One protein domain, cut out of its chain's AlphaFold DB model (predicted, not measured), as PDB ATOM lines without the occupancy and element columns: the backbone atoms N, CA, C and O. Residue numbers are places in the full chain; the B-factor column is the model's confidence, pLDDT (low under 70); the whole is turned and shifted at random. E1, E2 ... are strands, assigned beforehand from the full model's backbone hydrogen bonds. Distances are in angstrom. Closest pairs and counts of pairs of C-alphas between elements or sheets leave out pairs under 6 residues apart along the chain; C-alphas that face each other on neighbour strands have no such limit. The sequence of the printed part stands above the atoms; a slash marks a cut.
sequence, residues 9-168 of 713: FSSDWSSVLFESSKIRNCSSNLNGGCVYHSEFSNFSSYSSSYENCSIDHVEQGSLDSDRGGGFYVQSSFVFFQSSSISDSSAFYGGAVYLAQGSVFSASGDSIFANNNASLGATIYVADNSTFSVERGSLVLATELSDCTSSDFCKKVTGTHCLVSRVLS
ATOM      1  N   PHE A   9     148.524 142.283 115.470       93.12
ATOM      2  CA  PHE A   9     149.353 143.073 114.574       93.12
ATOM      3  C   PHE A   9     150.403 143.821 115.398       93.12
ATOM      4  O   PHE A   9     150.063 144.491 116.375       93.12
ATOM      5  N   SER A  10     151.672 143.722 115.009       92.69
ATOM      6  CA  SER A  10     152.786 144.385 115.692       92.69
ATOM      7  C   SER A  10     153.833 144.872 114.693       92.69
ATOM      8  O   SER A  10     154.230 144.121 113.807       92.69
ATOM      9  N   SER A  11     154.245 146.132 114.844       92.00
ATOM     10  CA  SER A  11     155.135 146.876 113.939       92.00
ATOM     11  C   SER A  11     155.885 147.970 114.713       92.00
ATOM     12  O   SER A  11     155.682 148.087 115.924       92.00
ATOM     13  N   ASP A  12     156.696 148.797 114.051       91.12
ATOM     14  CA  ASP A  12     157.337 149.982 114.631       91.12
ATOM     15  C   ASP A  12     158.116 149.704 115.938       91.12
ATOM     16  O   ASP A  12     157.900 150.369 116.955       91.12
ATOM     17  N   TRP A  13     159.045 148.736 115.928       93.06
ATOM     18  CA  TRP A  13     159.908 148.419 117.084       93.06
ATOM     19  C   TRP A  13     159.141 147.968 118.339       93.06
ATOM     20  O   TRP A  13     159.544 148.230 119.477       93.06
ATOM     21  N   SER A  14     158.014 147.287 118.146       92.31
ATOM     22  CA  SER A  14     157.173 146.802 119.237       92.31
ATOM     23  C   SER A  14     157.765 145.575 119.937       92.31
ATOM     24  O   SER A  14     158.525 144.798 119.360       92.31
ATOM     25  N   SER A  15     157.359 145.354 121.190       94.88
ATOM     26  CA  SER A  15     157.648 144.125 121.937       94.88
ATOM     27  C   SER A  15     156.344 143.484 122.389       94.88
ATOM     28  O   SER A  15     155.546 144.119 123.078       94.88
ATOM     29  N   VAL A  16     156.140 142.223 122.022       95.50
ATOM     30  CA  VAL A  16     154.926 141.461 122.325       95.50
ATOM     31  C   VAL A  16     155.297 140.209 123.109       95.50
ATOM     32  O   VAL A  16     156.194 139.473 122.711       95.50
ATOM     33  N   LEU A  17     154.606 139.972 124.224       96.25
ATOM     34  CA  LEU A  17     154.820 138.823 125.102       96.25
ATOM     35  C   LEU A  17     153.503 138.076 125.313       96.25
ATOM     36  O   LEU A  17     152.517 138.667 125.750       96.25
ATOM     37  N   PHE A  18     153.518 136.776 125.036       96.62
ATOM     38  CA  PHE A  18     152.437 135.841 125.317       96.62
ATOM     39  C   PHE A  18     152.958 134.749 126.250       96.62
ATOM     40  O   PHE A  18     153.893 134.025 125.916       96.62
ATOM     41  N   GLU A  19     152.334 134.618 127.417       95.94
ATOM     42  CA  GLU A  19     152.623 133.561 128.385       95.94
ATOM     43  C   GLU A  19     151.338 132.781 128.654       95.94
ATOM     44  O   GLU A  19     150.294 133.378 128.931       95.94
ATOM     45  N   SER A  20     151.395 131.453 128.531       96.00
ATOM     46  CA  SER A  20     150.267 130.546 128.805       96.00
ATOM     47  C   SER A  20     148.948 130.967 128.141       96.00
ATOM     48  O   SER A  20     147.866 130.848 128.717       96.00
ATOM     49  N   SER A  21     149.047 131.504 126.929       95.62
ATOM     50  CA  SER A  21     147.948 132.144 126.214       95.62
ATOM     51  C   SER A  21     147.443 131.270 125.068       95.62
ATOM     52  O   SER A  21     148.152 130.399 124.575       95.62
ATOM     53  N   LYS A  22     146.202 131.494 124.625       96.44
ATOM     54  CA  LYS A  22     145.589 130.725 123.534       96.44
ATOM     55  C   LYS A  22     144.908 131.647 122.529       96.44
ATOM     56  O   LYS A  22     143.924 132.303 122.869       96.44
ATOM     57  N   ILE A  23     145.407 131.660 121.297       95.25
ATOM     58  CA  ILE A  23     144.789 132.304 120.135       95.25
ATOM     59  C   ILE A  23     144.200 131.201 119.261       95.25
ATOM     60  O   ILE A  23     144.864 130.208 118.983       95.25
ATOM     61  N   ARG A  24     142.933 131.330 118.859       94.00
ATOM     62  CA  ARG A  24     142.289 130.310 118.029       94.00
ATOM     63  C   ARG A  24     141.217 130.871 117.117       94.00
ATOM     64  O   ARG A  24     140.527 131.806 117.521       94.00
ATOM     65  N   ASN A  25     140.994 130.208 115.984       93.19
ATOM     66  CA  ASN A  25     139.941 130.545 115.021       93.19
ATOM     67  C   ASN A  25     140.044 132.000 114.543       93.19
ATOM     68  O   ASN A  25     139.058 132.741 114.569       93.19
ATOM     69  N   CYS A  26     141.253 132.425 114.185       90.38
ATOM     70  CA  CYS A  26     141.499 133.770 113.680       90.38
ATOM     71  C   CYS A  26     141.793 133.700 112.190       90.38
ATOM     72  O   CYS A  26     142.505 132.802 111.739       90.38
ATOM     73  N   SER A  27     141.252 134.661 111.448       87.62
ATOM     74  CA  SER A  27     141.544 134.822 110.036       87.62
ATOM     75  C   SER A  27     141.984 136.244 109.716       87.62
ATOM     76  O   SER A  27     141.631 137.205 110.406       87.62
ATOM     77  N   SER A  28     142.793 136.369 108.672       88.25
ATOM     78  CA  SER A  28     143.259 137.637 108.113       88.25
ATOM     79  C   SER A  28     142.918 137.700 106.625       88.25
ATOM     80  O   SER A  28     142.794 136.665 105.982       88.25
ATOM     81  N   ASN A  29     142.795 138.909 106.070       81.81
ATOM     82  CA  ASN A  29     142.577 139.117 104.629       81.81
ATOM     83  C   ASN A  29     143.886 139.384 103.860       81.81
ATOM     84  O   ASN A  29     143.849 139.616 102.655       81.81
ATOM     85  N   LEU A  30     145.025 139.453 104.560       81.75
ATOM     86  CA  LEU A  30     146.374 139.530 103.988       81.75
ATOM     87  C   LEU A  30     147.268 138.530 104.745       81.75
ATOM     88  O   LEU A  30     146.882 137.394 104.980       81.75
ATOM     89  N   ASN A  31     148.443 138.957 105.206       89.00
ATOM     90  CA  ASN A  31     149.417 138.093 105.862       89.00
ATOM     91  C   ASN A  31     149.122 137.878 107.357       89.00
ATOM     92  O   ASN A  31     148.571 138.758 108.028       89.00
ATOM     93  N   GLY A  32     149.577 136.748 107.901       90.00
ATOM     94  CA  GLY A  32     149.526 136.465 109.336       90.00
ATOM     95  C   GLY A  32     148.111 136.162 109.821       90.00
ATOM     96  O   GLY A  32     147.448 137.045 110.366       90.00
ATOM     97  N   GLY A  33     147.633 134.929 109.637       91.44
ATOM     98  CA  GLY A  33     146.260 134.556 110.008       91.44
ATOM     99  C   GLY A  33     145.968 134.747 111.498       91.44
ATOM    100  O   GLY A  33     144.913 135.263 111.860       91.44
ATOM    101  N   CYS A  34     146.939 134.469 112.371       94.00
ATOM    102  CA  CYS A  34     146.878 134.861 113.781       94.00
ATOM    103  C   CYS A  34     147.751 136.080 114.082       94.00
ATOM    104  O   CYS A  34     147.276 137.045 114.688       94.00
ATOM    105  N   VAL A  35     149.018 136.046 113.666       95.62
ATOM    106  CA  VAL A  35     150.019 137.048 114.039       95.62
ATOM    107  C   VAL A  35     150.695 137.630 112.806       95.62
ATOM    108  O   VAL A  35     151.263 136.910 111.987       95.62
ATOM    109  N   TYR A  36     150.690 138.956 112.727       95.00
ATOM    110  CA  TYR A  36     151.527 139.738 111.831       95.00
ATOM    111  C   TYR A  36     152.559 140.512 112.656       95.00
ATOM    112  O   TYR A  36     152.204 141.285 113.555       95.00
ATOM    113  N   HIS A  37     153.837 140.281 112.363       95.12
ATOM    114  CA  HIS A  37     154.961 140.816 113.123       95.12
ATOM    115  C   HIS A  37     156.020 141.429 112.198       95.12
ATOM    116  O   HIS A  37     156.610 140.722 111.380       95.12
ATOM    117  N   SER A  38     156.265 142.735 112.316       94.25
ATOM    118  CA  SER A  38     157.117 143.481 111.381       94.25
ATOM    119  C   SER A  38     157.998 144.563 112.020       94.25
ATOM    120  O   SER A  38     157.848 144.910 113.190       94.25
ATOM    121  N   GLU A  39     158.911 145.120 111.214       91.06
ATOM    122  CA  GLU A  39     159.676 146.351 111.489       91.06
ATOM    123  C   GLU A  39     160.510 146.328 112.783       91.06
ATOM    124  O   GLU A  39     160.299 147.132 113.693       91.06
ATOM    125  N   PHE A  40     161.495 145.426 112.846       91.25
ATOM    126  CA  PHE A  40     162.465 145.303 113.946       91.25
ATOM    127  C   PHE A  40     161.824 145.084 115.321       91.25
ATOM    128  O   PHE A  40     162.372 145.474 116.355       91.25
ATOM    129  N   SER A  41     160.656 144.449 115.329       92.50
ATOM    130  CA  SER A  41     159.923 144.126 116.544       92.50
ATOM    131  C   SER A  41     160.400 142.791 117.143       92.50
ATOM    132  O   SER A  41     161.091 142.003 116.488       92.50
ATOM    133  N   ASN A  42     160.034 142.547 118.405       93.81
ATOM    134  CA  ASN A  42     160.275 141.282 119.105       93.81
ATOM    135  C   ASN A  42     158.958 140.636 119.536       93.81
ATOM    136  O   ASN A  42     158.104 141.290 120.142       93.81
ATOM    137  N   PHE A  43     158.816 139.339 119.282       97.50
ATOM    138  CA  PHE A  43     157.698 138.536 119.758       97.50
ATOM    139  C   PHE A  43     158.218 137.382 120.611       97.50
ATOM    140  O   PHE A  43     159.058 136.603 120.167       97.50
ATOM    141  N   SER A  44     157.699 137.235 121.824       97.44
ATOM    142  CA  SER A  44     158.044 136.132 122.719       97.44
ATOM    143  C   SER A  44     156.792 135.357 123.106       97.44
ATOM    144  O   SER A  44     155.827 135.932 123.604       97.44
ATOM    145  N   SER A  45     156.813 134.048 122.875       97.38
ATOM    146  CA  SER A  45     155.731 133.125 123.205       97.38
ATOM    147  C   SER A  45     156.245 132.040 124.134       97.38
ATOM    148  O   SER A  45     157.161 131.308 123.765       97.38
ATOM    149  N   TYR A  46     155.624 131.891 125.298       96.88
ATOM    150  CA  TYR A  46     155.933 130.850 126.272       96.88
ATOM    151  C   TYR A  46     154.677 130.038 126.567       96.88
ATOM    152  O   TYR A  46     153.650 130.600 126.962       96.88
ATOM    153  N   SER A  47     154.741 128.719 126.380       96.12
ATOM    154  CA  SER A  47     153.650 127.789 126.714       96.12
ATOM    155  C   SER A  47     152.280 128.195 126.154       96.12
ATOM    156  O   SER A  47     151.262 128.014 126.821       96.12
ATOM    157  N   SER A  48     152.251 128.805 124.967       97.62
ATOM    158  CA  SER A  48     151.037 129.364 124.357       97.62
ATOM    159  C   SER A  48     150.645 128.598 123.092       97.62
ATOM    160  O   SER A  48     151.513 128.020 122.442       97.62
ATOM    161  N   SER A  49     149.361 128.598 122.722       97.19
ATOM    162  CA  SER A  49     148.872 127.913 121.517       97.19
ATOM    163  C   SER A  49     148.191 128.848 120.516       97.19
ATOM    164  O   SER A  49     147.475 129.776 120.895       97.19
ATOM    165  N   TYR A  50     148.430 128.583 119.232       97.56
ATOM    166  CA  TYR A  50     147.890 129.300 118.076       97.56
ATOM    167  C   TYR A  50     147.242 128.262 117.155       97.56
ATOM    168  O   TYR A  50     147.934 127.503 116.483       97.56
ATOM    169  N   GLU A  51     145.918 128.160 117.196       96.31
ATOM    170  CA  GLU A  51     145.180 127.025 116.625       96.31
ATOM    171  C   GLU A  51     144.169 127.487 115.576       96.31
ATOM    172  O   GLU A  51     143.407 128.423 115.818       96.31
ATOM    173  N   ASN A  52     144.083 126.794 114.441       93.81
ATOM    174  CA  ASN A  52     143.119 127.115 113.385       93.81
ATOM    175  C   ASN A  52     143.220 128.587 112.936       93.81
ATOM    176  O   ASN A  52     142.249 129.349 112.993       93.81
ATOM    177  N   CYS A  53     144.438 128.999 112.581       93.12
ATOM    178  CA  CYS A  53     144.738 130.319 112.038       93.12
ATOM    179  C   CYS A  53     144.751 130.251 110.505       93.12
ATOM    180  O   CYS A  53     145.480 129.439 109.933       93.12
ATOM    181  N   SER A  54     143.967 131.080 109.822       88.44
ATOM    182  CA  SER A  54     143.853 131.027 108.359       88.44
ATOM    183  C   SER A  54     143.965 132.393 107.697       88.44
ATOM    184  O   SER A  54     143.874 133.440 108.335       88.44
ATOM    185  N   ILE A  55     144.160 132.389 106.385       84.69
ATOM    186  CA  ILE A  55     144.005 133.582 105.555       84.69
ATOM    187  C   ILE A  55     142.761 133.368 104.696       84.69
ATOM    188  O   ILE A  55     142.657 132.362 103.991       84.69
ATOM    189  N   ASP A  56     141.796 134.278 104.805       75.50
ATOM    190  CA  ASP A  56     140.553 134.221 104.043       75.50
ATOM    191  C   ASP A  56     140.862 134.614 102.595       75.50
ATOM    192  O   ASP A  56     141.163 135.766 102.284       75.50
ATOM    193  N   HIS A  57     140.842 133.615 101.715       62.94
ATOM    194  CA  HIS A  57     141.313 133.719 100.339       62.94
ATOM    195  C   HIS A  57     140.511 134.776  99.554       62.94
ATOM    196  O   HIS A  57     139.306 134.623  99.334       62.94
ATOM    197  N   VAL A  58     141.172 135.856  99.122       55.97
ATOM    198  CA  VAL A  58     140.556 136.906  98.296       55.97
ATOM    199  C   VAL A  58     140.683 136.506  96.823       55.97
ATOM    200  O   VAL A  58     141.787 136.317  96.317       55.97
ATOM    201  N   GLU A  59     139.547 136.341  96.137       48.25
ATOM    202  CA  GLU A  59     139.453 135.870  94.747       48.25
ATOM    203  C   GLU A  59     140.482 136.507  93.785       48.25
ATOM    204  O   GLU A  59     140.574 137.725  93.645       48.25
ATOM    205  N   GLN A  60     141.213 135.620  93.095       47.34
ATOM    206  CA  GLN A  60     141.957 135.761  91.833       47.34
ATOM    207  C   GLN A  60     142.504 137.156  91.472       47.34
ATOM    208  O   GLN A  60     141.865 137.942  90.774       47.34
ATOM    209  N   GLY A  61     143.777 137.393  91.807       46.25
ATOM    210  CA  GLY A  61     144.571 138.440  91.148       46.25
ATOM    211  C   GLY A  61     145.848 138.880  91.863       46.25
ATOM    212  O   GLY A  61     146.720 139.459  91.223       46.25
ATOM    213  N   SER A  62     145.995 138.589  93.157       49.72
ATOM    214  CA  SER A  62     147.191 138.924  93.939       49.72
ATOM    215  C   SER A  62     147.771 137.654  94.555       49.72
ATOM    216  O   SER A  62     147.382 137.254  95.644       49.72
ATOM    217  N   LEU A  63     148.723 137.019  93.868       50.00
ATOM    218  CA  LEU A  63     149.502 135.887  94.401       50.00
ATOM    219  C   LEU A  63     150.421 136.290  95.581       50.00
ATOM    220  O   LEU A  63     151.176 135.462  96.085       50.00
ATOM    221  N   ASP A  64     150.373 137.550  96.028       55.06
ATOM    222  CA  ASP A  64     151.352 138.134  96.944       55.06
ATOM    223  C   ASP A  64     150.919 138.229  98.417       55.06
ATOM    224  O   ASP A  64     151.780 138.500  99.254       55.06
ATOM    225  N   SER A  65     149.650 137.997  98.776       62.53
ATOM    226  CA  SER A  65     149.109 138.373 100.101       62.53
ATOM    227  C   SER A  65     148.792 137.236 101.077       62.53
ATOM    228  O   SER A  65     148.404 137.528 102.203       62.53
ATOM    229  N   ASP A  66     148.972 135.970 100.695       80.56
ATOM    230  CA  ASP A  66     148.462 134.838 101.486       80.56
ATOM    231  C   ASP A  66     149.604 134.084 102.191       80.56
ATOM    232  O   ASP A  66     149.865 132.901 101.945       80.56
ATOM    233  N   ARG A  67     150.341 134.800 103.049       90.00
ATOM    234  CA  ARG A  67     151.575 134.313 103.684       90.00
ATOM    235  C   ARG A  67     151.433 134.190 105.204       90.00
ATOM    236  O   ARG A  67     151.061 135.154 105.874       90.00
ATOM    237  N   GLY A  68     151.815 133.038 105.757       88.94
ATOM    238  CA  GLY A  68     151.921 132.823 107.203       88.94
ATOM    239  C   GLY A  68     150.574 132.580 107.878       88.94
ATOM    240  O   GLY A  68     150.016 133.496 108.480       88.94
ATOM    241  N   GLY A  69     150.049 131.355 107.797       90.31
ATOM    242  CA  GLY A  69     148.718 131.025 108.330       90.31
ATOM    243  C   GLY A  69     148.634 131.245 109.838       90.31
ATOM    244  O   GLY A  69     147.728 131.917 110.317       90.31
ATOM    245  N   GLY A  70     149.641 130.800 110.587       94.25
ATOM    246  CA  GLY A  70     149.838 131.214 111.976       94.25
ATOM    247  C   GLY A  70     150.512 132.583 112.063       94.25
ATOM    248  O   GLY A  70     149.906 133.563 112.500       94.25
ATOM    249  N   PHE A  71     151.778 132.633 111.652       97.00
ATOM    250  CA  PHE A  71     152.668 133.780 111.798       97.00
ATOM    251  C   PHE A  71     153.205 134.253 110.453       97.00
ATOM    252  O   PHE A  71     153.779 133.478 109.688       97.00
ATOM    253  N   TYR A  72     153.127 135.557 110.235       95.69
ATOM    254  CA  TYR A  72     153.930 136.263 109.251       95.69
ATOM    255  C   TYR A  72     154.953 137.144 109.967       95.69
ATOM    256  O   TYR A  72     154.574 137.966 110.804       95.69
ATOM    257  N   VAL A  73     156.233 136.977 109.631       96.75
ATOM    258  CA  VAL A  73     157.342 137.710 110.250       96.75
ATOM    259  C   VAL A  73     158.179 138.402 109.182       96.75
ATOM    260  O   VAL A  73     158.648 137.757 108.243       96.75
ATOM    261  N   GLN A  74     158.394 139.707 109.335       95.06
ATOM    262  CA  GLN A  74     159.158 140.525 108.393       95.06
ATOM    263  C   GLN A  74     160.159 141.436 109.122       95.06
ATOM    264  O   GLN A  74     159.773 142.211 109.994       95.06
ATOM    265  N   SER A  75     161.446 141.389 108.753       94.88
ATOM    266  CA  SER A  75     162.523 142.168 109.400       94.88
ATOM    267  C   SER A  75     162.486 142.143 110.943       94.88
ATOM    268  O   SER A  75     162.714 143.175 111.568       94.88
ATOM    269  N   SER A  76     162.116 141.016 111.565       95.62
ATOM    270  CA  SER A  76     161.823 140.940 113.013       95.62
ATOM    271  C   SER A  76     162.223 139.600 113.642       95.62
ATOM    272  O   SER A  76     162.629 138.672 112.933       95.62
ATOM    273  N   PHE A  77     162.102 139.496 114.972       95.38
ATOM    274  CA  PHE A  77     162.557 138.345 115.757       95.38
ATOM    275  C   PHE A  77     161.414 137.689 116.536       95.38
ATOM    276  O   PHE A  77     160.663 138.362 117.241       95.38
ATOM    277  N   VAL A  78     161.326 136.360 116.472       97.81
ATOM    278  CA  VAL A  78     160.384 135.570 117.272       97.81
ATOM    279  C   VAL A  78     161.127 134.548 118.127       97.81
ATOM    280  O   VAL A  78     161.891 133.733 117.614       97.81
ATOM    281  N   PHE A  79     160.842 134.561 119.427       96.88
ATOM    282  CA  PHE A  79     161.257 133.552 120.398       96.88
ATOM    283  C   PHE A  79     160.040 132.715 120.793       96.88
ATOM    284  O   PHE A  79     159.082 133.232 121.367       96.88
ATOM    285  N   PHE A  80     160.059 131.424 120.474       97.38
ATOM    286  CA  PHE A  80     158.899 130.546 120.585       97.38
ATOM    287  C   PHE A  80     159.229 129.332 121.451       97.38
ATOM    288  O   PHE A  80     159.793 128.355 120.976       97.38
ATOM    289  N   GLN A  81     158.910 129.394 122.738       95.81
ATOM    290  CA  GLN A  81     159.301 128.375 123.704       95.81
ATOM    291  C   GLN A  81     158.098 127.567 124.189       95.81
ATOM    292  O   GLN A  81     157.098 128.133 124.644       95.81
ATOM    293  N   SER A  82     158.210 126.238 124.111       93.94
ATOM    294  CA  SER A  82     157.178 125.264 124.503       93.94
ATOM    295  C   SER A  82     155.765 125.644 124.039       93.94
ATOM    296  O   SER A  82     154.787 125.410 124.743       93.94
ATOM    297  N   SER A  83     155.664 126.302 122.887       96.19
ATOM    298  CA  SER A  83     154.420 126.848 122.343       96.19
ATOM    299  C   SER A  83     153.989 126.027 121.126       96.19
ATOM    300  O   SER A  83     154.787 125.266 120.577       96.19
ATOM    301  N   SER A  84     152.740 126.146 120.681       95.94
ATOM    302  CA  SER A  84     152.244 125.368 119.541       95.94
ATOM    303  C   SER A  84     151.567 126.211 118.469       95.94
ATOM    304  O   SER A  84     150.825 127.139 118.778       95.94
ATOM    305  N   ILE A  85     151.802 125.864 117.203       96.81
ATOM    306  CA  ILE A  85     151.000 126.327 116.066       96.81
ATOM    307  C   ILE A  85     150.357 125.098 115.435       96.81
ATOM    308  O   ILE A  85     151.073 124.197 114.979       96.81
ATOM    309  N   SER A  86     149.027 125.035 115.410       95.25
ATOM    310  CA  SER A  86     148.328 123.908 114.799       95.25
ATOM    311  C   SER A  86     147.172 124.293 113.898       95.25
ATOM    312  O   SER A  86     146.597 125.378 114.015       95.25
ATOM    313  N   ASP A  87     146.845 123.374 112.989       94.06
ATOM    314  CA  ASP A  87     145.673 123.427 112.110       94.06
ATOM    315  C   ASP A  87     145.585 124.739 111.310       94.06
ATOM    316  O   ASP A  87     144.504 125.196 110.947       94.06
ATOM    317  N   SER A  88     146.728 125.386 111.073       92.88
ATOM    318  CA  SER A  88     146.801 126.687 110.417       92.88
ATOM    319  C   SER A  88     147.021 126.535 108.917       92.88
ATOM    320  O   SER A  88     147.653 125.578 108.466       92.88
ATOM    321  N   SER A  89     146.499 127.468 108.122       90.56
ATOM    322  CA  SER A  89     146.575 127.382 106.663       90.56
ATOM    323  C   SER A  89     146.858 128.711 105.973       90.56
ATOM    324  O   SER A  89     146.381 129.766 106.388       90.56
ATOM    325  N   ALA A  90     147.654 128.653 104.908       90.31
ATOM    326  CA  ALA A  90     147.983 129.787 104.046       90.31
ATOM    327  C   ALA A  90     148.369 129.305 102.643       90.31
ATOM    328  O   ALA A  90     148.432 128.107 102.380       90.31
ATOM    329  N   PHE A  91     148.673 130.222 101.729       85.69
ATOM    330  CA  PHE A  91     149.210 129.851 100.422       85.69
ATOM    331  C   PHE A  91     150.708 129.517 100.515       85.69
ATOM    332  O   PHE A  91     151.143 128.489  99.994       85.69
ATOM    333  N   TYR A  92     151.467 130.312 101.284       87.69
ATOM    334  CA  TYR A  92     152.858 130.039 101.662       87.69
ATOM    335  C   TYR A  92     153.043 130.072 103.184       87.69
ATOM    336  O   TYR A  92     152.671 131.049 103.832       87.69
ATOM    337  N   GLY A  93     153.681 129.042 103.751       90.06
ATOM    338  CA  GLY A  93     153.986 128.989 105.184       90.06
ATOM    339  C   GLY A  93     152.733 128.765 106.024       90.06
ATOM    340  O   GLY A  93     152.234 129.695 106.656       90.06
ATOM    341  N   GLY A  94     152.204 127.539 106.016       91.38
ATOM    342  CA  GLY A  94     150.935 127.208 106.678       91.38
ATOM    343  C   GLY A  94     150.939 127.557 108.167       91.38
ATOM    344  O   GLY A  94     149.979 128.118 108.685       91.38
ATOM    345  N   ALA A  95     152.064 127.312 108.839       94.44
ATOM    346  CA  ALA A  95     152.317 127.772 110.197       94.44
ATOM    347  C   ALA A  95     153.038 129.121 110.204       94.44
ATOM    348  O   ALA A  95     152.581 130.056 110.855       94.44
ATOM    349  N   VAL A  96     154.174 129.218 109.506       96.44
ATOM    350  CA  VAL A  96     155.073 130.376 109.596       96.44
ATOM    351  C   VAL A  96     155.578 130.778 108.219       96.44
ATOM    352  O   VAL A  96     156.029 129.939 107.440       96.44
ATOM    353  N   TYR A  97     155.579 132.077 107.953       94.75
ATOM    354  CA  TYR A  97     156.266 132.677 106.820       94.75
ATOM    355  C   TYR A  97     157.255 133.737 107.313       94.75
ATOM    356  O   TYR A  97     156.867 134.642 108.053       94.75
ATOM    357  N   LEU A  98     158.519 133.633 106.897       95.31
ATOM    358  CA  LEU A  98     159.586 134.572 107.244       95.31
ATOM    359  C   LEU A  98     160.047 135.349 106.012       95.31
ATOM    360  O   LEU A  98     160.304 134.741 104.977       95.31
ATOM    361  N   ALA A  99     160.207 136.663 106.143       92.88
ATOM    362  CA  ALA A  99     160.702 137.541 105.087       92.88
ATOM    363  C   ALA A  99     161.684 138.600 105.595       92.88
ATOM    364  O   ALA A  99     161.742 138.924 106.783       92.88
ATOM    365  N   GLN A 100     162.415 139.186 104.649       92.88
ATOM    366  CA  GLN A 100     163.372 140.279 104.825       92.88
ATOM    367  C   GLN A 100     164.316 140.083 106.023       92.88
ATOM    368  O   GLN A 100     164.346 140.914 106.928       92.88
ATOM    369  N   GLY A 101     165.060 138.972 106.048       92.06
ATOM    370  CA  GLY A 101     166.062 138.695 107.085       92.06
ATOM    371  C   GLY A 101     165.502 138.468 108.496       92.06
ATOM    372  O   GLY A 101     166.182 138.772 109.474       92.06
ATOM    373  N   SER A 102     164.271 137.970 108.622       95.75
ATOM    374  CA  SER A 102     163.664 137.665 109.926       95.75
ATOM    375  C   SER A 102     164.297 136.449 110.596       95.75
ATOM    376  O   SER A 102     164.829 135.571 109.920       95.75
ATOM    377  N   VAL A 103     164.163 136.343 111.918       95.75
ATOM    378  CA  VAL A 103     164.603 135.166 112.678       95.75
ATOM    379  C   VAL A 103     163.452 134.621 113.508       95.75
ATOM    380  O   VAL A 103     162.827 135.351 114.273       95.75
ATOM    381  N   PHE A 104     163.199 133.322 113.395       97.62
ATOM    382  CA  PHE A 104     162.256 132.607 114.246       97.62
ATOM    383  C   PHE A 104     162.978 131.449 114.924       97.62
ATOM    384  O   PHE A 104     163.439 130.519 114.260       97.62
ATOM    385  N   SER A 105     163.061 131.500 116.249       95.94
ATOM    386  CA  SER A 105     163.735 130.493 117.061       95.94
ATOM    387  C   SER A 105     162.737 129.785 117.966       95.94
ATOM    388  O   SER A 105     162.176 130.390 118.879       95.94
ATOM    389  N   ALA A 106     162.537 128.493 117.715       94.56
ATOM    390  CA  ALA A 106     161.700 127.625 118.523       94.56
ATOM    391  C   ALA A 106     162.537 126.814 119.525       94.56
ATOM    392  O   ALA A 106     163.560 126.228 119.176       94.56
ATOM    393  N   SER A 107     162.100 126.766 120.777       91.12
ATOM    394  CA  SER A 107     162.790 126.108 121.891       91.12
ATOM    395  C   SER A 107     161.820 125.331 122.777       91.12
ATOM    396  O   SER A 107     160.596 125.422 122.623       91.12
ATOM    397  N   GLY A 108     162.356 124.540 123.709       86.75
ATOM    398  CA  GLY A 108     161.541 123.663 124.554       86.75
ATOM    399  C   GLY A 108     160.712 122.657 123.743       86.75
ATOM    400  O   GLY A 108     161.136 122.213 122.677       86.75
ATOM    401  N   ASP A 109     159.523 122.314 124.235       87.38
ATOM    402  CA  ASP A 109     158.645 121.305 123.619       87.38
ATOM    403  C   ASP A 109     157.673 121.953 122.616       87.38
ATOM    404  O   ASP A 109     156.458 121.773 122.688       87.38
ATOM    405  N   SER A 110     158.204 122.795 121.723       92.62
ATOM    406  CA  SER A 110     157.391 123.524 120.742       92.62
ATOM    407  C   SER A 110     156.870 122.610 119.629       92.62
ATOM    408  O   SER A 110     157.596 121.754 119.128       92.62
ATOM    409  N   ILE A 111     155.614 122.805 119.219       90.62
ATOM    410  CA  ILE A 111     154.893 121.891 118.318       90.62
ATOM    411  C   ILE A 111     154.351 122.636 117.094       90.62
ATOM    412  O   ILE A 111     153.710 123.677 117.221       90.62
ATOM    413  N   PHE A 112     154.530 122.053 115.908       93.12
ATOM    414  CA  PHE A 112     153.939 122.522 114.653       93.12
ATOM    415  C   PHE A 112     153.146 121.371 114.025       93.12
ATOM    416  O   PHE A 112     153.738 120.474 113.430       93.12
ATOM    417  N   ALA A 113     151.820 121.359 114.178       90.31
ATOM    418  CA  ALA A 113     150.986 120.207 113.815       90.31
ATOM    419  C   ALA A 113     149.880 120.559 112.813       90.31
ATOM    420  O   ALA A 113     149.208 121.568 112.966       90.31
ATOM    421  N   ASN A 114     149.649 119.702 111.814       89.06
ATOM    422  CA  ASN A 114     148.536 119.827 110.855       89.06
ATOM    423  C   ASN A 114     148.437 121.187 110.138       89.06
ATOM    424  O   ASN A 114     147.350 121.621 109.765       89.06
ATOM    425  N   ASN A 115     149.557 121.884 109.955       90.62
ATOM    426  CA  ASN A 115     149.562 123.157 109.249       90.62
ATOM    427  C   ASN A 115     149.710 122.906 107.748       90.62
ATOM    428  O   ASN A 115     150.564 122.123 107.338       90.62
ATOM    429  N   ASN A 116     148.899 123.569 106.930       87.56
ATOM    430  CA  ASN A 116     148.819 123.294 105.500       87.56
ATOM    431  C   ASN A 116     149.156 124.532 104.664       87.56
ATOM    432  O   ASN A 116     148.727 125.640 104.982       87.56
ATOM    433  N   ALA A 117     149.890 124.347 103.572       86.50
ATOM    434  CA  ALA A 117     150.153 125.407 102.610       86.50
ATOM    435  C   ALA A 117     149.832 124.952 101.185       86.50
ATOM    436  O   ALA A 117     150.178 123.842 100.800       86.50
ATOM    437  N   SER A 118     149.170 125.806 100.399       80.94
ATOM    438  CA  SER A 118     148.723 125.437  99.046       80.94
ATOM    439  C   SER A 118     149.849 125.369  98.008       80.94
ATOM    440  O   SER A 118     149.816 124.480  97.165       80.94
ATOM    441  N   LEU A 119     150.832 126.277  98.052       74.31
ATOM    442  CA  LEU A 119     152.038 126.262  97.198       74.31
ATOM    443  C   LEU A 119     153.346 126.352  98.011       74.31
ATOM    444  O   LEU A 119     154.421 126.559  97.452       74.31
ATOM    445  N   GLY A 120     153.266 126.218  99.336       71.44
ATOM    446  CA  GLY A 120     154.411 126.246 100.243       71.44
ATOM    447  C   GLY A 120     154.437 125.044 101.179       71.44
ATOM    448  O   GLY A 120     153.756 124.049 100.963       71.44
ATOM    449  N   ALA A 121     155.206 125.163 102.258       84.44
ATOM    450  CA  ALA A 121     155.319 124.141 103.290       84.44
ATOM    451  C   ALA A 121     154.804 124.648 104.650       84.44
ATOM    452  O   ALA A 121     154.336 125.787 104.756       84.44
ATOM    453  N   THR A 122     154.892 123.815 105.694       90.69
ATOM    454  CA  THR A 122     154.542 124.196 107.075       90.69
ATOM    455  C   THR A 122     155.240 125.492 107.480       90.69
ATOM    456  O   THR A 122     154.593 126.402 107.998       90.69
ATOM    457  N   ILE A 123     156.533 125.617 107.180       93.12
ATOM    458  CA  ILE A 123     157.272 126.876 107.303       93.12
ATOM    459  C   ILE A 123     157.865 127.248 105.947       93.12
ATOM    460  O   ILE A 123     158.410 126.402 105.235       93.12
ATOM    461  N   TYR A 124     157.776 128.531 105.615       91.94
ATOM    462  CA  TYR A 124     158.379 129.119 104.429       91.94
ATOM    463  C   TYR A 124     159.400 130.180 104.844       91.94
ATOM    464  O   TYR A 124     159.054 131.139 105.536       91.94
ATOM    465  N   VAL A 125     160.653 130.020 104.421       91.69
ATOM    466  CA  VAL A 125     161.749 130.945 104.737       91.69
ATOM    467  C   VAL A 125     162.170 131.686 103.471       91.69
ATOM    468  O   VAL A 125     162.698 131.069 102.545       91.69
ATOM    469  N   ALA A 126     161.926 132.996 103.444       89.88
ATOM    470  CA  ALA A 126     162.243 133.879 102.328       89.88
ATOM    471  C   ALA A 126     163.318 134.918 102.674       89.88
ATOM    472  O   ALA A 126     163.577 135.198 103.847       89.88
ATOM    473  N   ASP A 127     163.903 135.536 101.645       90.69
ATOM    474  CA  ASP A 127     164.780 136.712 101.748       90.69
ATOM    475  C   ASP A 127     165.920 136.577 102.781       90.69
ATOM    476  O   ASP A 127     166.129 137.464 103.614       90.69
ATOM    477  N   ASN A 128     166.634 135.447 102.766       89.44
ATOM    478  CA  ASN A 128     167.709 135.126 103.714       89.44
ATOM    479  C   ASN A 128     167.291 135.206 105.192       89.44
ATOM    480  O   ASN A 128     168.111 135.488 106.065       89.44
ATOM    481  N   SER A 129     166.015 134.951 105.480       93.62
ATOM    482  CA  SER A 129     165.532 134.769 106.847       93.62
ATOM    483  C   SER A 129     166.038 133.446 107.430       93.62
ATOM    484  O   SER A 129     166.525 132.573 106.711       93.62
ATOM    485  N   THR A 130     165.899 133.279 108.741       93.56
ATOM    486  CA  THR A 130     166.352 132.101 109.480       93.56
ATOM    487  C   THR A 130     165.218 131.510 110.305       93.56
ATOM    488  O   THR A 130     164.624 132.191 111.138       93.56
ATOM    489  N   PHE A 131     164.984 130.210 110.146       94.00
ATOM    490  CA  PHE A 131     164.192 129.417 111.082       94.00
ATOM    491  C   PHE A 131     165.110 128.440 111.821       94.00
ATOM    492  O   PHE A 131     165.949 127.794 111.188       94.00
ATOM    493  N   SER A 132     164.971 128.324 113.141       92.56
ATOM    494  CA  SER A 132     165.790 127.414 113.948       92.56
ATOM    495  C   SER A 132     165.013 126.735 115.069       92.56
ATOM    496  O   SER A 132     164.162 127.369 115.692       92.56
ATOM    497  N   VAL A 133     165.378 125.498 115.397       89.38
ATOM    498  CA  VAL A 133     164.854 124.729 116.534       89.38
ATOM    499  C   VAL A 133     165.972 124.340 117.503       89.38
ATOM    500  O   VAL A 133     167.071 123.986 117.091       89.38
ATOM    501  N   GLU A 134     165.703 124.386 118.808       85.25
ATOM    502  CA  GLU A 134     166.632 123.881 119.832       85.25
ATOM    503  C   GLU A 134     166.594 122.341 119.916       85.25
ATOM    504  O   GLU A 134     167.634 121.671 119.971       85.25
ATOM    505  N   ARG A 135     165.373 121.785 119.904       77.44
ATOM    506  CA  ARG A 135     165.061 120.351 119.978       77.44
ATOM    507  C   ARG A 135     164.310 119.909 118.725       77.44
ATOM    508  O   ARG A 135     163.406 120.611 118.279       77.44
ATOM    509  N   GLY A 136     164.656 118.729 118.213       75.31
ATOM    510  CA  GLY A 136     164.081 118.186 116.985       75.31
ATOM    511  C   GLY A 136     164.857 118.552 115.719       75.31
ATOM    512  O   GLY A 136     165.946 119.121 115.803       75.31
ATOM    513  N   SER A 137     164.274 118.227 114.564       79.38
ATOM    514  CA  SER A 137     164.878 118.439 113.243       79.38
ATOM    515  C   SER A 137     163.894 118.994 112.218       79.38
ATOM    516  O   SER A 137     162.690 118.728 112.270       79.38
ATOM    517  N   LEU A 138     164.430 119.761 111.268       82.44
ATOM    518  CA  LEU A 138     163.696 120.394 110.176       82.44
ATOM    519  C   LEU A 138     163.736 119.495 108.934       82.44
ATOM    520  O   LEU A 138     164.811 119.223 108.407       82.44
ATOM    521  N   VAL A 139     162.573 119.056 108.453       81.06
ATOM    522  CA  VAL A 139     162.454 118.273 107.213       81.06
ATOM    523  C   VAL A 139     162.213 119.232 106.053       81.06
ATOM    524  O   VAL A 139     161.236 119.987 106.068       81.06
ATOM    525  N   LEU A 140     163.092 119.217 105.052       79.19
ATOM    526  CA  LEU A 140     162.963 120.060 103.864       79.19
ATOM    527  C   LEU A 140     162.093 119.361 102.811       79.19
ATOM    528  O   LEU A 140     162.135 118.140 102.666       79.19
ATOM    529  N   ALA A 141     161.283 120.120 102.072       74.56
ATOM    530  CA  ALA A 141     160.636 119.592 100.873       74.56
ATOM    531  C   ALA A 141     161.709 119.339  99.797       74.56
ATOM    532  O   ALA A 141     162.623 120.143  99.636       74.56
ATOM    533  N   THR A 142     161.601 118.223  99.074       57.62
ATOM    534  CA  THR A 142     162.620 117.662  98.160       57.62
ATOM    535  C   THR A 142     162.983 118.525  96.946       57.62
ATOM    536  O   THR A 142     163.830 118.135  96.149       57.62
ATOM    537  N   GLU A 143     162.385 119.702  96.793       54.62
ATOM    538  CA  GLU A 143     162.599 120.598  95.664       54.62
ATOM    539  C   GLU A 143     162.919 122.000  96.197       54.62
ATOM    540  O   GLU A 143     162.022 122.634  96.747       54.62
ATOM    541  N   LEU A 144     164.185 122.448  96.090       55.97
ATOM    542  CA  LEU A 144     164.652 123.830  95.802       55.97
ATOM    543  C   LEU A 144     166.127 124.057  96.223       55.97
ATOM    544  O   LEU A 144     166.587 123.572  97.253       55.97
ATOM    545  N   SER A 145     166.871 124.812  95.401       53.50
ATOM    546  CA  SER A 145     168.345 124.816  95.297       53.50
ATOM    547  C   SER A 145     169.121 125.861  96.117       53.50
ATOM    548  O   SER A 145     170.346 125.886  96.023       53.50
ATOM    549  N   ASP A 146     168.469 126.710  96.923       65.12
ATOM    550  CA  ASP A 146     169.113 127.926  97.478       65.12
ATOM    551  C   ASP A 146     169.038 128.021  99.017       65.12
ATOM    552  O   ASP A 146     168.990 129.111  99.599       65.12
ATOM    553  N   CYS A 147     168.983 126.873  99.691       72.12
ATOM    554  CA  CYS A 147     168.872 126.783 101.144       72.12
ATOM    555  C   CYS A 147     170.151 126.255 101.774       72.12
ATOM    556  O   CYS A 147     170.708 125.249 101.347       72.12
ATOM    557  N   THR A 148     170.580 126.921 102.841       71.94
ATOM    558  CA  THR A 148     171.649 126.441 103.714       71.94
ATOM    559  C   THR A 148     171.016 125.824 104.956       71.94
ATOM    560  O   THR A 148     170.370 126.517 105.750       71.94
ATOM    561  N   SER A 149     171.156 124.507 105.104       70.62
ATOM    562  CA  SER A 149     170.978 123.836 106.390       70.62
ATOM    563  C   SER A 149     172.303 123.882 107.153       70.62
ATOM    564  O   SER A 149     173.384 123.817 106.572       70.62
ATOM    565  N   SER A 150     172.232 124.066 108.468       66.56
ATOM    566  CA  SER A 150     173.396 124.000 109.360       66.56
ATOM    567  C   SER A 150     172.985 123.438 110.718       66.56
ATOM    568  O   SER A 150     171.789 123.357 111.023       66.56
ATOM    569  N   ASP A 151     173.979 123.032 111.510       65.06
ATOM    570  CA  ASP A 151     173.808 122.490 112.860       65.06
ATOM    571  C   ASP A 151     172.864 121.270 112.904       65.06
ATOM    572  O   ASP A 151     171.927 121.241 113.699       65.06
ATOM    573  N   PHE A 152     173.097 120.262 112.049       70.06
ATOM    574  CA  PHE A 152     172.328 119.001 112.017       70.06
ATOM    575  C   PHE A 152     170.824 119.197 111.735       70.06
ATOM    576  O   PHE A 152     169.969 118.783 112.516       70.06
ATOM    577  N   CYS A 153     170.484 119.899 110.647       76.06
ATOM    578  CA  CYS A 153     169.099 120.229 110.270       76.06
ATOM    579  C   CYS A 153     168.297 120.974 111.355       76.06
ATOM    580  O   CYS A 153     167.067 120.944 111.346       76.06
ATOM    581  N   LYS A 154     168.961 121.684 112.277       83.38
ATOM    582  CA  LYS A 154     168.294 122.521 113.287       83.38
ATOM    583  C   LYS A 154     168.059 123.946 112.835       83.38
ATOM    584  O   LYS A 154     167.244 124.644 113.429       83.38
ATOM    585  N   LYS A 155     168.770 124.390 111.802       87.88
ATOM    586  CA  LYS A 155     168.694 125.752 111.284       87.88
ATOM    587  C   LYS A 155     168.591 125.735 109.768       87.88
ATOM    588  O   LYS A 155     169.394 125.093 109.097       87.88
ATOM    589  N   VAL A 156     167.634 126.494 109.244       88.06
ATOM    590  CA  VAL A 156     167.432 126.713 107.811       88.06
ATOM    591  C   VAL A 156     167.529 128.205 107.532       88.06
ATOM    592  O   VAL A 156     166.878 129.012 108.195       88.06
ATOM    593  N   THR A 157     168.375 128.581 106.575       88.00
ATOM    594  CA  THR A 157     168.527 129.963 106.098       88.00
ATOM    595  C   THR A 157     168.577 129.982 104.577       88.00
ATOM    596  O   THR A 157     169.293 129.183 103.973       88.00
ATOM    597  N   GLY A 158     167.833 130.890 103.952       83.75
ATOM    598  CA  GLY A 158     167.830 131.020 102.496       83.75
ATOM    599  C   GLY A 158     166.669 131.854 101.975       83.75
ATOM    600  O   GLY A 158     165.987 132.544 102.734       83.75
ATOM    601  N   THR A 159     166.477 131.814 100.657       81.38
ATOM    602  CA  THR A 159     165.529 132.702  99.961       81.38
ATOM    603  C   THR A 159     164.216 132.010  99.572       81.38
ATOM    604  O   THR A 159     163.212 132.691  99.405       81.38
ATOM    605  N   HIS A 160     164.193 130.677  99.475       84.56
ATOM    606  CA  HIS A 160     162.993 129.903  99.127       84.56
ATOM    607  C   HIS A 160     162.979 128.544  99.846       84.56
ATOM    608  O   HIS A 160     162.892 127.498  99.205       84.56
ATOM    609  N   CYS A 161     163.119 128.535 101.176       85.62
ATOM    610  CA  CYS A 161     163.194 127.274 101.917       85.62
ATOM    611  C   CYS A 161     161.831 126.797 102.383       85.62
ATOM    612  O   CYS A 161     161.109 127.498 103.093       85.62
ATOM    613  N   LEU A 162     161.526 125.562 102.002       87.69
ATOM    614  CA  LEU A 162     160.293 124.868 102.316       87.69
ATOM    615  C   LEU A 162     160.573 123.838 103.408       87.69
ATOM    616  O   LEU A 162     161.136 122.783 103.127       87.69
ATOM    617  N   VAL A 163     160.177 124.122 104.647       88.69
ATOM    618  CA  VAL A 163     160.231 123.128 105.730       88.69
ATOM    619  C   VAL A 163     158.861 122.470 105.823       88.69
ATOM    620  O   VAL A 163     157.887 123.084 106.271       88.69
ATOM    621  N   SER A 164     158.775 121.227 105.358       86.06
ATOM    622  CA  SER A 164     157.530 120.459 105.307       86.06
ATOM    623  C   SER A 164     157.058 120.085 106.703       86.06
ATOM    624  O   SER A 164     155.864 120.195 106.983       86.06
ATOM    625  N   ARG A 165     157.976 119.694 107.594       82.62
ATOM    626  CA  ARG A 165     157.671 119.218 108.951       82.62
ATOM    627  C   ARG A 165     158.774 119.592 109.940       82.62
ATOM    628  O   ARG A 165     159.947 119.678 109.579       82.62
ATOM    629  N   VAL A 166     158.382 119.762 111.200       84.62
ATOM    630  CA  VAL A 166     159.292 119.860 112.350       84.62
ATOM    631  C   VAL A 166     159.075 118.614 113.201       84.62
ATOM    632  O   VAL A 166     157.980 118.416 113.727       84.62
ATOM    633  N   LEU A 167     160.085 117.750 113.295       76.75
ATOM    634  CA  LEU A 167     160.016 116.508 114.066       76.75
ATOM    635  C   LEU A 167     160.598 116.741 115.455       76.75
ATOM    636  O   LEU A 167     161.746 117.156 115.565       76.75
ATOM    637  N   SER A 168     159.834 116.465 116.511       66.44
ATOM    638  CA  SER A 168     160.288 116.645 117.896       66.44
ATOM    639  C   SER A 168     161.235 115.536 118.376       66.44
ATOM    640  O   SER A 168     162.044 115.788 119.269       66.44
TER     641      SER A 168
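AT A GLANCE: This is residues 9 to 168 of the 713 residues of the protein "Hypothetical protein" of Hanusia phi (UniProt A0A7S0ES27). The chain is wound in stacked turns, a solenoid of short strands with three walls: E1, E4, E7 and E10 side by side in one wall, E2, E5, E8 and E11 in the second, and E3, E6, E9 and residues 123 to 125 of E12 in the third. At the E12 end of the stack the chain folds back, with E15 antiparallel along the bent E12 and E13 and E14 on the other side of E15. The printed part has 160 residues with fifteen named strands, E1 to E15 in that order along the chain, and no named helix; its class is all strand. The sheet E2, E5, E8, E11, in that order, is all parallel, and the other eleven strands form a branched, mixed sheet. The whole is compact, with a radius of gyration of the C-alphas of 13.8 A, and rounded, spanning 38 by 37 by 30 A.

IN THESE COORDINATES: Begin in the branched sheet and find C-alpha 15 at (157.648, 144.125, 121.937), where E1, residues 15 to 19, starts its 13.4 A. Its companions are E4, residues 42 to 46, 13.4 A; E7, residues 77 to 81, 13.2 A; and E10, residues 103 to 107, 13.0 A. The same sheet holds E3, residues 35 to 38, E6, residues 71 to 74, and E9, residues 96 to 99. Then come E12, residues 123 to 133, E13, residues 137 to 140, E14, residues 147 to 150, and E15, residues 155 to 167, the longest strand by residues, which ends at C-alpha 167 at (160.016, 116.508, 114.066). For the second sheet find C-alpha 22 at (145.589, 130.725, 123.534), the start of E2, residues 22 to 28, 17.1 A; with it go E5, residues 49 to 55, 17.6 A, E8, residues 84 to 86, and E11, residues 111 to 113.

HOW THE PARTS SIT: Start at E12, which bends by 143 degrees at residue 127; E9 and E10 lie on one side of it and E15 on the other side. E9 is parallel to E12, with N 98 and O 124 2.9 A apart, and so is E10, with N 104 and O 130 2.9 A apart. Walk outward from E10 and you meet E7, N 80 and O 105 at 2.8 A, then E4, N 45 and O 79 at 2.8 A, then the edge strand E1, N 18 and O 44 at 2.8 A, each pair parallel. From E9 go to E6, N 73 and O 97 at 2.9 A, and on to the edge strand E3, N 37 and O 72 at 2.9 A, again parallel. E15 is antiparallel to E12, N 125 and O 161 at 2.9 A, and bends by 160 degrees at residue 163. On its other side are E13, N 139 and O 165 at 2.9 A, and E14, which forms a hairpin with E15, N 148 and O 157 at 2.8 A. In the second sheet look at N 23 and O 49 between E2 and E5, 2.8 A, N 50 and O 84 between E5 and E8, 2.8 A, and N 85 and O 111 between E8 and E11, 2.9 A. The two sheets form a sandwich, two sheets face to face, 10.9 A centre to centre where they face each other, with strands at 52 degrees. E7 runs on into E8 across a break of 2 residues, at 97 degrees.

THE WHOLE: The C-alphas farthest apart, those of Glu 59 and Asp 151, are 41.1 A apart, and the printed part has no cut. The one long link is E5 to E6, residues 56 to 70. The mean pLDDT of the printed part is 86.5; look for values under 70 at residues 57 to 65, 142 to 146, 150 to 151 and 168.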